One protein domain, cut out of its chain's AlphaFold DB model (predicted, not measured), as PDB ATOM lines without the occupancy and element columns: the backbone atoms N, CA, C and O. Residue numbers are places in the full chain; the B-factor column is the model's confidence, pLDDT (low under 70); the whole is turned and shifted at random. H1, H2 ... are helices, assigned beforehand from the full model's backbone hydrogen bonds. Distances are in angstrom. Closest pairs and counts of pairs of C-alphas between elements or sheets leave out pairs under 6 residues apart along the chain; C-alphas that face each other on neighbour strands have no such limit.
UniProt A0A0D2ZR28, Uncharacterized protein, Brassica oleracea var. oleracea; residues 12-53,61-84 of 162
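This is residues 12 to 53 and 61 to 84 of the 162 residues of an uncharacterized protein of Brassica oleracea var. oleracea (UniProt A0A0D2ZR28). One long helix, H2, makes the length of the model, and two shorter helices pack on one part of it each: H1 folds back beside H2's residues 32 to 36 as a helical hairpin, and H3 crosses H2 at residues 35 to 43. H2 runs on past both with residues 44 to 51, and after H3 a small turn pairs residues 78 to 79 with 82 to 83. The printed part has 66 residues, with three named helices in the order H1, H2, H3 and no named strand; the class is all helix. It is only just loose, close to compact, with a radius of gyration of the C-alphas of 13.1 A, and spans 42 by 30 by 17 A.

H2, residues 30 to 51, touches H3, residues 65 to 75, with its residues 35 to 43 alone. The closest C-alphas are those of Val 39 and Val 72, 6.1 A apart, and the helices run opposite ways at a steep tilt of 51 degrees. H1, residues 12 to 19, touches H2 at residues 32 to 36 alone, opposite ways at a shallow tilt of 16 degrees; the closest C-alphas, of Leu 12 and Val 36, are 7.3 A apart. H1 and H3 only just touch, with 3 pairs of C-alphas within 8 A, the closest being those of Leu 12 and Val 72 at 6.6 A; they run the same way at a steep tilt of 54 degrees. In H1, H2 and H3 every O i to N i+4 pair is within hydrogen-bond range.

H2 measures 31.8 A from C-alpha 30 at (47.751, 136.879, 197.869) to C-alpha 51. H1 measures 11.1 A and begins at C-alpha 12, (57.714, 131.766, 187.102). H3 measures 15.5 A and ends at C-alpha 75, (62.250, 137.280, 195.369).

The C-alphas of Lys 23 and Glu 53 are the two farthest apart, 43.3 A. Residues 54 to 60 are not printed, and C-alphas 53 and 61 are 13.0 A apart across this cut, which lies in the link from H2 to H3. The link from H1 to H2 is short. The mean pLDDT of the printed part is 84.1; residues 50 to 53 and residue 61 are under 70.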
ATOM      1  N   LEU A  12      58.771 130.756 187.078       88.38
ATOM      2  CA  LEU A  12      57.714 131.766 187.102       88.38
ATOM      3  C   LEU A  12      56.396 131.212 186.547       88.38
ATOM      4  O   LEU A  12      55.340 131.412 187.156       88.38
ATOM      5  N   ALA A  13      56.429 130.508 185.413       87.88
ATOM      6  CA  ALA A  13      55.231 129.876 184.860       87.88
ATOM      7  C   ALA A  13      54.727 128.736 185.744       87.88
ATOM      8  O   ALA A  13      53.514 128.604 185.930       87.88
ATOM      9  N   LEU A  14      55.634 127.943 186.323       88.62
ATOM     10  CA  LEU A  14      55.277 126.879 187.256       88.62
ATOM     11  C   LEU A  14      54.537 127.446 188.472       88.62
ATOM     12  O   LEU A  14      53.462 126.954 188.825       88.62
ATOM     13  N   MET A  15      55.064 128.521 189.061       87.62
ATOM     14  CA  MET A  15      54.437 129.215 190.182       87.62
ATOM     15  C   MET A  15      53.071 129.795 189.799       87.62
ATOM     16  O   MET A  15      52.093 129.545 190.500       87.62
ATOM     17  N   LYS A  16      52.950 130.498 188.666       88.81
ATOM     18  CA  LYS A  16      51.650 131.007 188.189       88.81
ATOM     19  C   LYS A  16      50.637 129.874 188.052       88.81
ATOM     20  O   LYS A  16      49.569 129.913 188.654       88.81
ATOM     21  N   ARG A  17      50.999 128.811 187.334       87.31
ATOM     22  CA  ARG A  17      50.119 127.665 187.086       87.31
ATOM     23  C   ARG A  17      49.671 126.967 188.369       87.31
ATOM     24  O   ARG A  17      48.540 126.490 188.422       87.31
ATOM     25  N   ALA A  18      50.537 126.884 189.377       85.81
ATOM     26  CA  ALA A  18      50.223 126.222 190.639       85.81
ATOM     27  C   ALA A  18      49.164 126.970 191.468       85.81
ATOM     28  O   ALA A  18      48.413 126.323 192.197       85.81
ATOM     29  N   TYR A  19      49.088 128.300 191.350       88.19
ATOM     30  CA  TYR A  19      48.222 129.145 192.184       88.19
ATOM     31  C   TYR A  19      47.096 129.856 191.428       88.19
ATOM     32  O   TYR A  19      46.266 130.520 192.053       88.19
ATOM     33  N   THR A  20      47.028 129.711 190.105       90.69
ATOM     34  CA  THR A  20      45.897 130.198 189.314       90.69
ATOM     35  C   THR A  20      44.661 129.328 189.537       90.69
ATOM     36  O   THR A  20      44.666 128.112 189.322       90.69
ATOM     37  N   ASN A  21      43.559 129.963 189.930       89.38
ATOM     38  CA  ASN A  21      42.260 129.325 190.051       89.38
ATOM     39  C   ASN A  21      41.651 129.100 188.659       89.38
ATOM     40  O   ASN A  21      41.399 130.043 187.917       89.38
ATOM     41  N   LYS A  22      41.346 127.842 188.326       90.19
ATOM     42  CA  LYS A  22      40.820 127.441 187.006       90.19
ATOM     43  C   LYS A  22      39.455 128.040 186.641       90.19
ATOM     44  O   LYS A  22      39.038 127.916 185.499       90.19
ATOM     45  N   LYS A  23      38.709 128.576 187.613       89.81
ATOM     46  CA  LYS A  23      37.388 129.180 187.369       89.81
ATOM     47  C   LYS A  23      37.466 130.674 187.077       89.81
ATOM     48  O   LYS A  23      36.564 131.197 186.436       89.81
ATOM     49  N   THR A  24      38.481 131.354 187.607       87.69
ATOM     50  CA  THR A  24      38.610 132.818 187.539       87.69
ATOM     51  C   THR A  24      39.835 133.275 186.756       87.69
ATOM     52  O   THR A  24      39.968 134.470 186.514       87.69
ATOM     53  N   ASP A  25      40.735 132.354 186.398       86.94
ATOM     54  CA  ASP A  25      42.041 132.609 185.779       86.94
ATOM     55  C   ASP A  25      42.911 133.619 186.549       86.94
ATOM     56  O   ASP A  25      43.836 134.226 186.010       86.94
ATOM     57  N   GLN A  26      42.659 133.765 187.852       89.75
ATOM     58  CA  GLN A  26      43.395 134.655 188.746       89.75
ATOM     59  C   GLN A  26      44.191 133.872 189.787       89.75
ATOM     60  O   GLN A  26      43.798 132.779 190.201       89.75
ATOM     61  N   ILE A  27      45.304 134.456 190.236       89.81
ATOM     62  CA  ILE A  27      46.100 133.923 191.346       89.81
ATOM     63  C   ILE A  27      45.337 134.168 192.653       89.81
ATOM     64  O   ILE A  27      45.135 135.320 193.056       89.81
ATOM     65  N   ASP A  28      44.918 133.077 193.293       87.81
ATOM     66  CA  ASP A  28      44.083 133.093 194.505       87.81
ATOM     67  C   ASP A  28      44.916 133.392 195.767       87.81
ATOM     68  O   ASP A  28      44.469 134.056 196.701       87.81
ATOM     69  N   ASP A  29      46.183 132.967 195.771       88.44
ATOM     70  CA  ASP A  29      47.115 133.237 196.866       88.44
ATOM     71  C   ASP A  29      47.660 134.672 196.783       88.44
ATOM     72  O   ASP A  29      48.336 135.059 195.825       88.44
ATOM     73  N   GLY A  30      47.357 135.473 197.809       87.19
ATOM     74  CA  GLY A  30      47.751 136.879 197.869       87.19
ATOM     75  C   GLY A  30      49.265 137.098 197.871       87.19
ATOM     76  O   GLY A  30      49.736 138.005 197.191       87.19
ATOM     77  N   LEU A  31      50.025 136.239 198.557       86.75
ATOM     78  CA  LEU A  31      51.485 136.344 198.617       86.75
ATOM     79  C   LEU A  31      52.103 135.981 197.269       86.75
ATOM     80  O   LEU A  31      52.996 136.670 196.785       86.75
ATOM     81  N   VAL A  32      51.619 134.912 196.635       87.44
ATOM     82  CA  VAL A  32      52.121 134.500 195.316       87.44
ATOM     83  C   VAL A  32      51.796 135.548 194.260       87.44
ATOM     84  O   VAL A  32      52.625 135.808 193.392       87.44
ATOM     85  N   ARG A  33      50.629 136.192 194.343       90.94
ATOM     86  CA  ARG A  33      50.267 137.292 193.447       90.94
ATOM     87  C   ARG A  33      51.250 138.459 193.562       90.94
ATOM     88  O   ARG A  33      51.747 138.906 192.537       90.94
ATOM     89  N   GLU A  34      51.570 138.897 194.780       89.75
ATOM     90  CA  GLU A  34      52.563 139.960 195.019       89.75
ATOM     91  C   GLU A  34      53.949 139.580 194.490       89.75
ATOM     92  O   GLU A  34      54.590 140.367 193.796       89.75
ATOM     93  N   VAL A  35      54.391 138.352 194.758       88.38
ATOM     94  CA  VAL A  35      55.691 137.848 194.299       88.38
ATOM     95  C   VAL A  35      55.755 137.768 192.775       88.38
ATOM     96  O   VAL A  35      56.758 138.160 192.185       88.38
ATOM     97  N   VAL A  36      54.692 137.302 192.115       89.94
ATOM     98  CA  VAL A  36      54.610 137.275 190.650       89.94
ATOM     99  C   VAL A  36      54.707 138.683 190.075       89.94
ATOM    100  O   VAL A  36      55.457 138.882 189.121       89.94
ATOM    101  N   THR A  37      53.994 139.652 190.652       90.62
ATOM    102  CA  THR A  37      54.084 141.053 190.230       90.62
ATOM    103  C   THR A  37      55.500 141.588 190.413       90.62
ATOM    104  O   THR A  37      56.048 142.156 189.476       90.62
ATOM    105  N   LEU A  38      56.129 141.337 191.563       91.69
ATOM    106  CA  LEU A  38      57.486 141.797 191.849       91.69
ATOM    107  C   LEU A  38      58.516 141.201 190.881       91.69
ATOM    108  O   LEU A  38      59.355 141.927 190.360       91.69
ATOM    109  N   VAL A  39      58.425 139.898 190.592       89.56
ATOM    110  CA  VAL A  39      59.286 139.239 189.598       89.56
ATOM    111  C   VAL A  39      59.071 139.844 188.214       89.56
ATOM    112  O   VAL A  39      60.044 140.102 187.515       89.56
ATOM    113  N   GLN A  40      57.823 140.084 187.803       89.25
ATOM    114  CA  GLN A  40      57.534 140.696 186.504       89.25
ATOM    115  C   GLN A  40      58.088 142.118 186.399       89.25
ATOM    116  O   GLN A  40      58.660 142.453 185.367       89.25
ATOM    117  N   THR A  41      57.955 142.925 187.453       90.69
ATOM    118  CA  THR A  41      58.534 144.271 187.514       90.69
ATOM    119  C   THR A  41      60.056 144.216 187.447       90.69
ATOM    120  O   THR A  41      60.633 144.876 186.599       90.69
ATOM    121  N   GLN A  42      60.705 143.361 188.238       89.31
ATOM    122  CA  GLN A  42      62.165 143.231 188.236       89.31
ATOM    123  C   GLN A  42      62.710 142.748 186.881       89.31
ATOM    124  O   GLN A  42      63.701 143.274 186.385       89.31
ATOM    125  N   VAL A  43      62.051 141.762 186.264       88.31
ATOM    126  CA  VAL A  43      62.375 141.289 184.909       88.31
ATOM    127  C   VAL A  43      62.248 142.433 183.904       88.31
ATOM    128  O   VAL A  43      63.120 142.589 183.055       88.31
ATOM    129  N   GLN A  44      61.197 143.249 184.010       86.69
ATOM    130  CA  GLN A  44      60.998 144.404 183.139       86.69
ATOM    131  C   GLN A  44      62.063 145.487 183.361       86.69
ATOM    132  O   GLN A  44      62.603 145.997 182.386       86.69
ATOM    133  N   ASP A  45      62.397 145.803 184.613       87.00
ATOM    134  CA  ASP A  45      63.408 146.801 184.966       87.00
ATOM    135  C   ASP A  45      64.802 146.384 184.476       87.00
ATOM    136  O   ASP A  45      65.556 147.214 183.970       87.00
ATOM    137  N   GLU A  46      65.148 145.096 184.573       87.06
ATOM    138  CA  GLU A  46      66.395 144.557 184.019       87.06
ATOM    139  C   GLU A  46      66.400 144.594 182.485       87.06
ATOM    140  O   GLU A  46      67.406 144.980 181.893       87.06
ATOM    141  N   VAL A  47      65.277 144.279 181.825       82.12
ATOM    142  CA  VAL A  47      65.149 144.466 180.368       82.12
ATOM    143  C   VAL A  47      65.328 145.940 179.992       82.12
ATOM    144  O   VAL A  47      66.032 146.230 179.031       82.12
ATOM    145  N   SER A  48      64.745 146.875 180.746       82.94
ATOM    146  CA  SER A  48      64.870 148.312 180.487       82.94
ATOM    147  C   SER A  48      66.286 148.847 180.718       82.94
ATOM    148  O   SER A  48      66.747 149.655 179.918       82.94
ATOM    149  N   GLN A  49      67.005 148.375 181.742       74.56
ATOM    150  CA  GLN A  49      68.419 148.729 181.952       74.56
ATOM    151  C   GLN A  49      69.301 148.292 180.776       74.56
ATOM    152  O   GLN A  49      70.152 149.055 180.327       74.56
ATOM    153  N   LEU A  50      69.051 147.101 180.224       69.94
ATOM    154  CA  LEU A  50      69.769 146.608 179.044       69.94
ATOM    155  C   LEU A  50      69.447 147.402 177.767       69.94
ATOM    156  O   LEU A  50      70.204 147.340 176.808       69.94
ATOM    157  N   GLN A  51      68.342 148.154 177.737       65.25
ATOM    158  CA  GLN A  51      67.972 149.010 176.604       65.25
ATOM    159  C   GLN A  51      68.551 150.426 176.688       65.25
ATOM    160  O   GLN A  51      68.553 151.137 175.685       65.25
ATOM    161  N   THR A  52      69.014 150.871 177.859       55.38
ATOM    162  CA  THR A  52      69.535 152.237 178.029       55.38
ATOM    163  C   THR A  52      71.010 152.395 177.667       55.38
ATOM    164  O   THR A  52      71.474 153.531 177.598       55.38
ATOM    165  N   GLU A  53      71.735 151.301 177.403       51.88
ATOM    166  CA  GLU A  53      73.165 151.355 177.051       51.88
ATOM    167  C   GLU A  53      73.460 151.290 175.538       51.88
ATOM    168  O   GLU A  53      74.591 151.558 175.155       51.88
ATOM    169  N   THR A  61      64.835 141.882 173.081       56.12
ATOM    170  CA  THR A  61      64.454 142.067 174.492       56.12
ATOM    171  C   THR A  61      63.931 140.780 175.119       56.12
ATOM    172  O   THR A  61      62.726 140.643 175.320       56.12
ATOM    173  N   ASN A  62      64.801 139.818 175.423       71.88
ATOM    174  CA  ASN A  62      64.397 138.641 176.194       71.88
ATOM    175  C   ASN A  62      65.522 138.224 177.146       71.88
ATOM    176  O   ASN A  62      66.551 137.713 176.707       71.88
ATOM    177  N   LEU A  63      65.332 138.434 178.454       81.31
ATOM    178  CA  LEU A  63      66.227 137.873 179.472       81.31
ATOM    179  C   LEU A  63      66.288 136.349 179.341       81.31
ATOM    180  O   LEU A  63      65.288 135.696 179.032       81.31
ATOM    181  N   SER A  64      67.460 135.771 179.613       84.06
ATOM    182  CA  SER A  64      67.613 134.319 179.577       84.06
ATOM    183  C   SER A  64      66.736 133.651 180.639       84.06
ATOM    184  O   SER A  64      66.529 134.176 181.736       84.06
ATOM    185  N   ARG A  65      66.249 132.444 180.339       84.75
ATOM    186  CA  ARG A  65      65.443 131.640 181.269       84.75
ATOM    187  C   ARG A  65      66.136 131.432 182.618       84.75
ATOM    188  O   ARG A  65      65.501 131.550 183.661       84.75
ATOM    189  N   VAL A  66      67.441 131.163 182.587       84.81
ATOM    190  CA  VAL A  66      68.271 131.002 183.790       84.81
ATOM    191  C   VAL A  66      68.243 132.275 184.632       84.81
ATOM    192  O   VAL A  66      67.981 132.198 185.830       84.81
ATOM    193  N   ARG A  67      68.418 133.446 184.005       88.81
ATOM    194  CA  ARG A  67      68.388 134.738 184.697       88.81
ATOM    195  C   ARG A  67      67.023 135.028 185.322       88.81
ATOM    196  O   ARG A  67      66.950 135.467 186.466       88.81
ATOM    197  N   ILE A  68      65.937 134.726 184.611       87.56
ATOM    198  CA  ILE A  68      64.572 134.863 185.142       87.56
ATOM    199  C   ILE A  68      64.380 133.965 186.377       87.56
ATOM    200  O   ILE A  68      63.843 134.417 187.386       87.56
ATOM    201  N   ASN A  69      64.865 132.721 186.347       88.62
ATOM    202  CA  ASN A  69      64.776 131.816 187.496       88.62
ATOM    203  C   ASN A  69      65.619 132.285 188.692       88.62
ATOM    204  O   ASN A  69      65.203 132.115 189.837       88.62
ATOM    205  N   GLU A  70      66.787 132.893 188.463       88.06
ATOM    206  CA  GLU A  70      67.580 133.520 189.530       88.06
ATOM    207  C   GLU A  70      66.790 134.635 190.224       88.06
ATOM    208  O   GLU A  70      66.706 134.655 191.454       88.06
ATOM    209  N   ILE A  71      66.142 135.509 189.447       89.50
ATOM    210  CA  ILE A  71      65.274 136.576 189.968       89.50
ATOM    211  C   ILE A  71      64.139 135.974 190.813       89.50
ATOM    212  O   ILE A  71      63.897 136.410 191.939       89.50
ATOM    213  N   VAL A  72      63.487 134.911 190.330       88.06
ATOM    214  CA  VAL A  72      62.450 134.187 191.087       88.06
ATOM    215  C   VAL A  72      63.008 133.637 192.409       88.06
ATOM    216  O   VAL A  72      62.390 133.800 193.459       88.06
ATOM    217  N   GLN A  73      64.197 133.032 192.407       86.69
ATOM    218  CA  GLN A  73      64.814 132.469 193.615       86.69
ATOM    219  C   GLN A  73      65.225 133.513 194.664       86.69
ATOM    220  O   GLN A  73      65.319 133.171 195.854       86.69
ATOM    221  N   LEU A  74      65.501 134.746 194.233       87.00
ATOM    222  CA  LEU A  74      65.814 135.878 195.104       87.00
ATOM    223  C   LEU A  74      64.552 136.479 195.732       87.00
ATOM    224  O   LEU A  74      64.574 136.834 196.909       87.00
ATOM    225  N   LEU A  75      63.462 136.566 194.966       88.06
ATOM    226  CA  LEU A  75      62.250 137.280 195.369       88.06
ATOM    227  C   LEU A  75      61.208 136.395 196.058       88.06
ATOM    228  O   LEU A  75      60.438 136.882 196.887       88.06
ATOM    229  N   VAL A  76      61.163 135.095 195.753       85.00
ATOM    230  CA  VAL A  76      60.179 134.205 196.376       85.00
ATOM    231  C   VAL A  76      60.591 133.901 197.827       85.00
ATOM    232  O   VAL A  76      61.706 133.429 198.085       85.00
ATOM    233  N   PRO A  77      59.694 134.100 198.810       82.25
ATOM    234  CA  PRO A  77      59.987 133.808 200.205       82.25
ATOM    235  C   PRO A  77      60.254 132.313 200.437       82.25
ATOM    236  O   PRO A  77      59.662 131.425 199.817       82.25
ATOM    237  N   LYS A  78      61.146 132.021 201.391       83.50
ATOM    238  CA  LYS A  78      61.540 130.656 201.769       83.50
ATOM    239  C   LYS A  78      60.948 130.292 203.130       83.50
ATOM    240  O   LYS A  78      61.186 130.976 204.120       83.50
ATOM    241  N   LYS A  79      60.239 129.162 203.217       76.94
ATOM    242  CA  LYS A  79      59.715 128.593 204.471       76.94
ATOM    243  C   LYS A  79      60.306 127.203 204.697       76.94
ATOM    244  O   LYS A  79      60.102 126.298 203.894       76.94
ATOM    245  N   LYS A  80      61.053 127.011 205.794       77.94
ATOM    246  CA  LYS A  80      61.742 125.738 206.118       77.94
ATOM    247  C   LYS A  80      62.644 125.238 204.968       77.94
ATOM    248  O   LYS A  80      62.636 124.058 204.623       77.94
ATOM    249  N   GLY A  81      63.377 126.155 204.328       72.75
ATOM    250  CA  GLY A  81      64.256 125.851 203.188       72.75
ATOM    251  C   GLY A  81      63.527 125.470 201.892       72.75
ATOM    252  O   GLY A  81      64.164 124.995 200.958       72.75
ATOM    253  N   ARG A  82      62.202 125.649 201.835       76.19
ATOM    254  CA  ARG A  82      61.382 125.444 200.640       76.19
ATOM    255  C   ARG A  82      60.943 126.793 200.100       76.19
ATOM    256  O   ARG A  82      60.448 127.620 200.865       76.19
ATOM    257  N   LEU A  83      61.136 126.997 198.808       78.81
ATOM    258  CA  LEU A  83      60.646 128.166 198.103       78.81
ATOM    259  C   LEU A  83      59.121 128.018 197.986       78.81
ATOM    260  O   LEU A  83      58.633 126.940 197.621       78.81
ATOM    261  N   VAL A  84      58.364 129.036 198.402       77.75
ATOM    262  CA  VAL A  84      56.893 128.986 198.366       77.75
ATOM    263  C   VAL A  84      56.449 128.685 196.932       77.75
ATOM    264  O   VAL A  84      56.904 129.323 195.994       77.75
TER     265      VAL A  84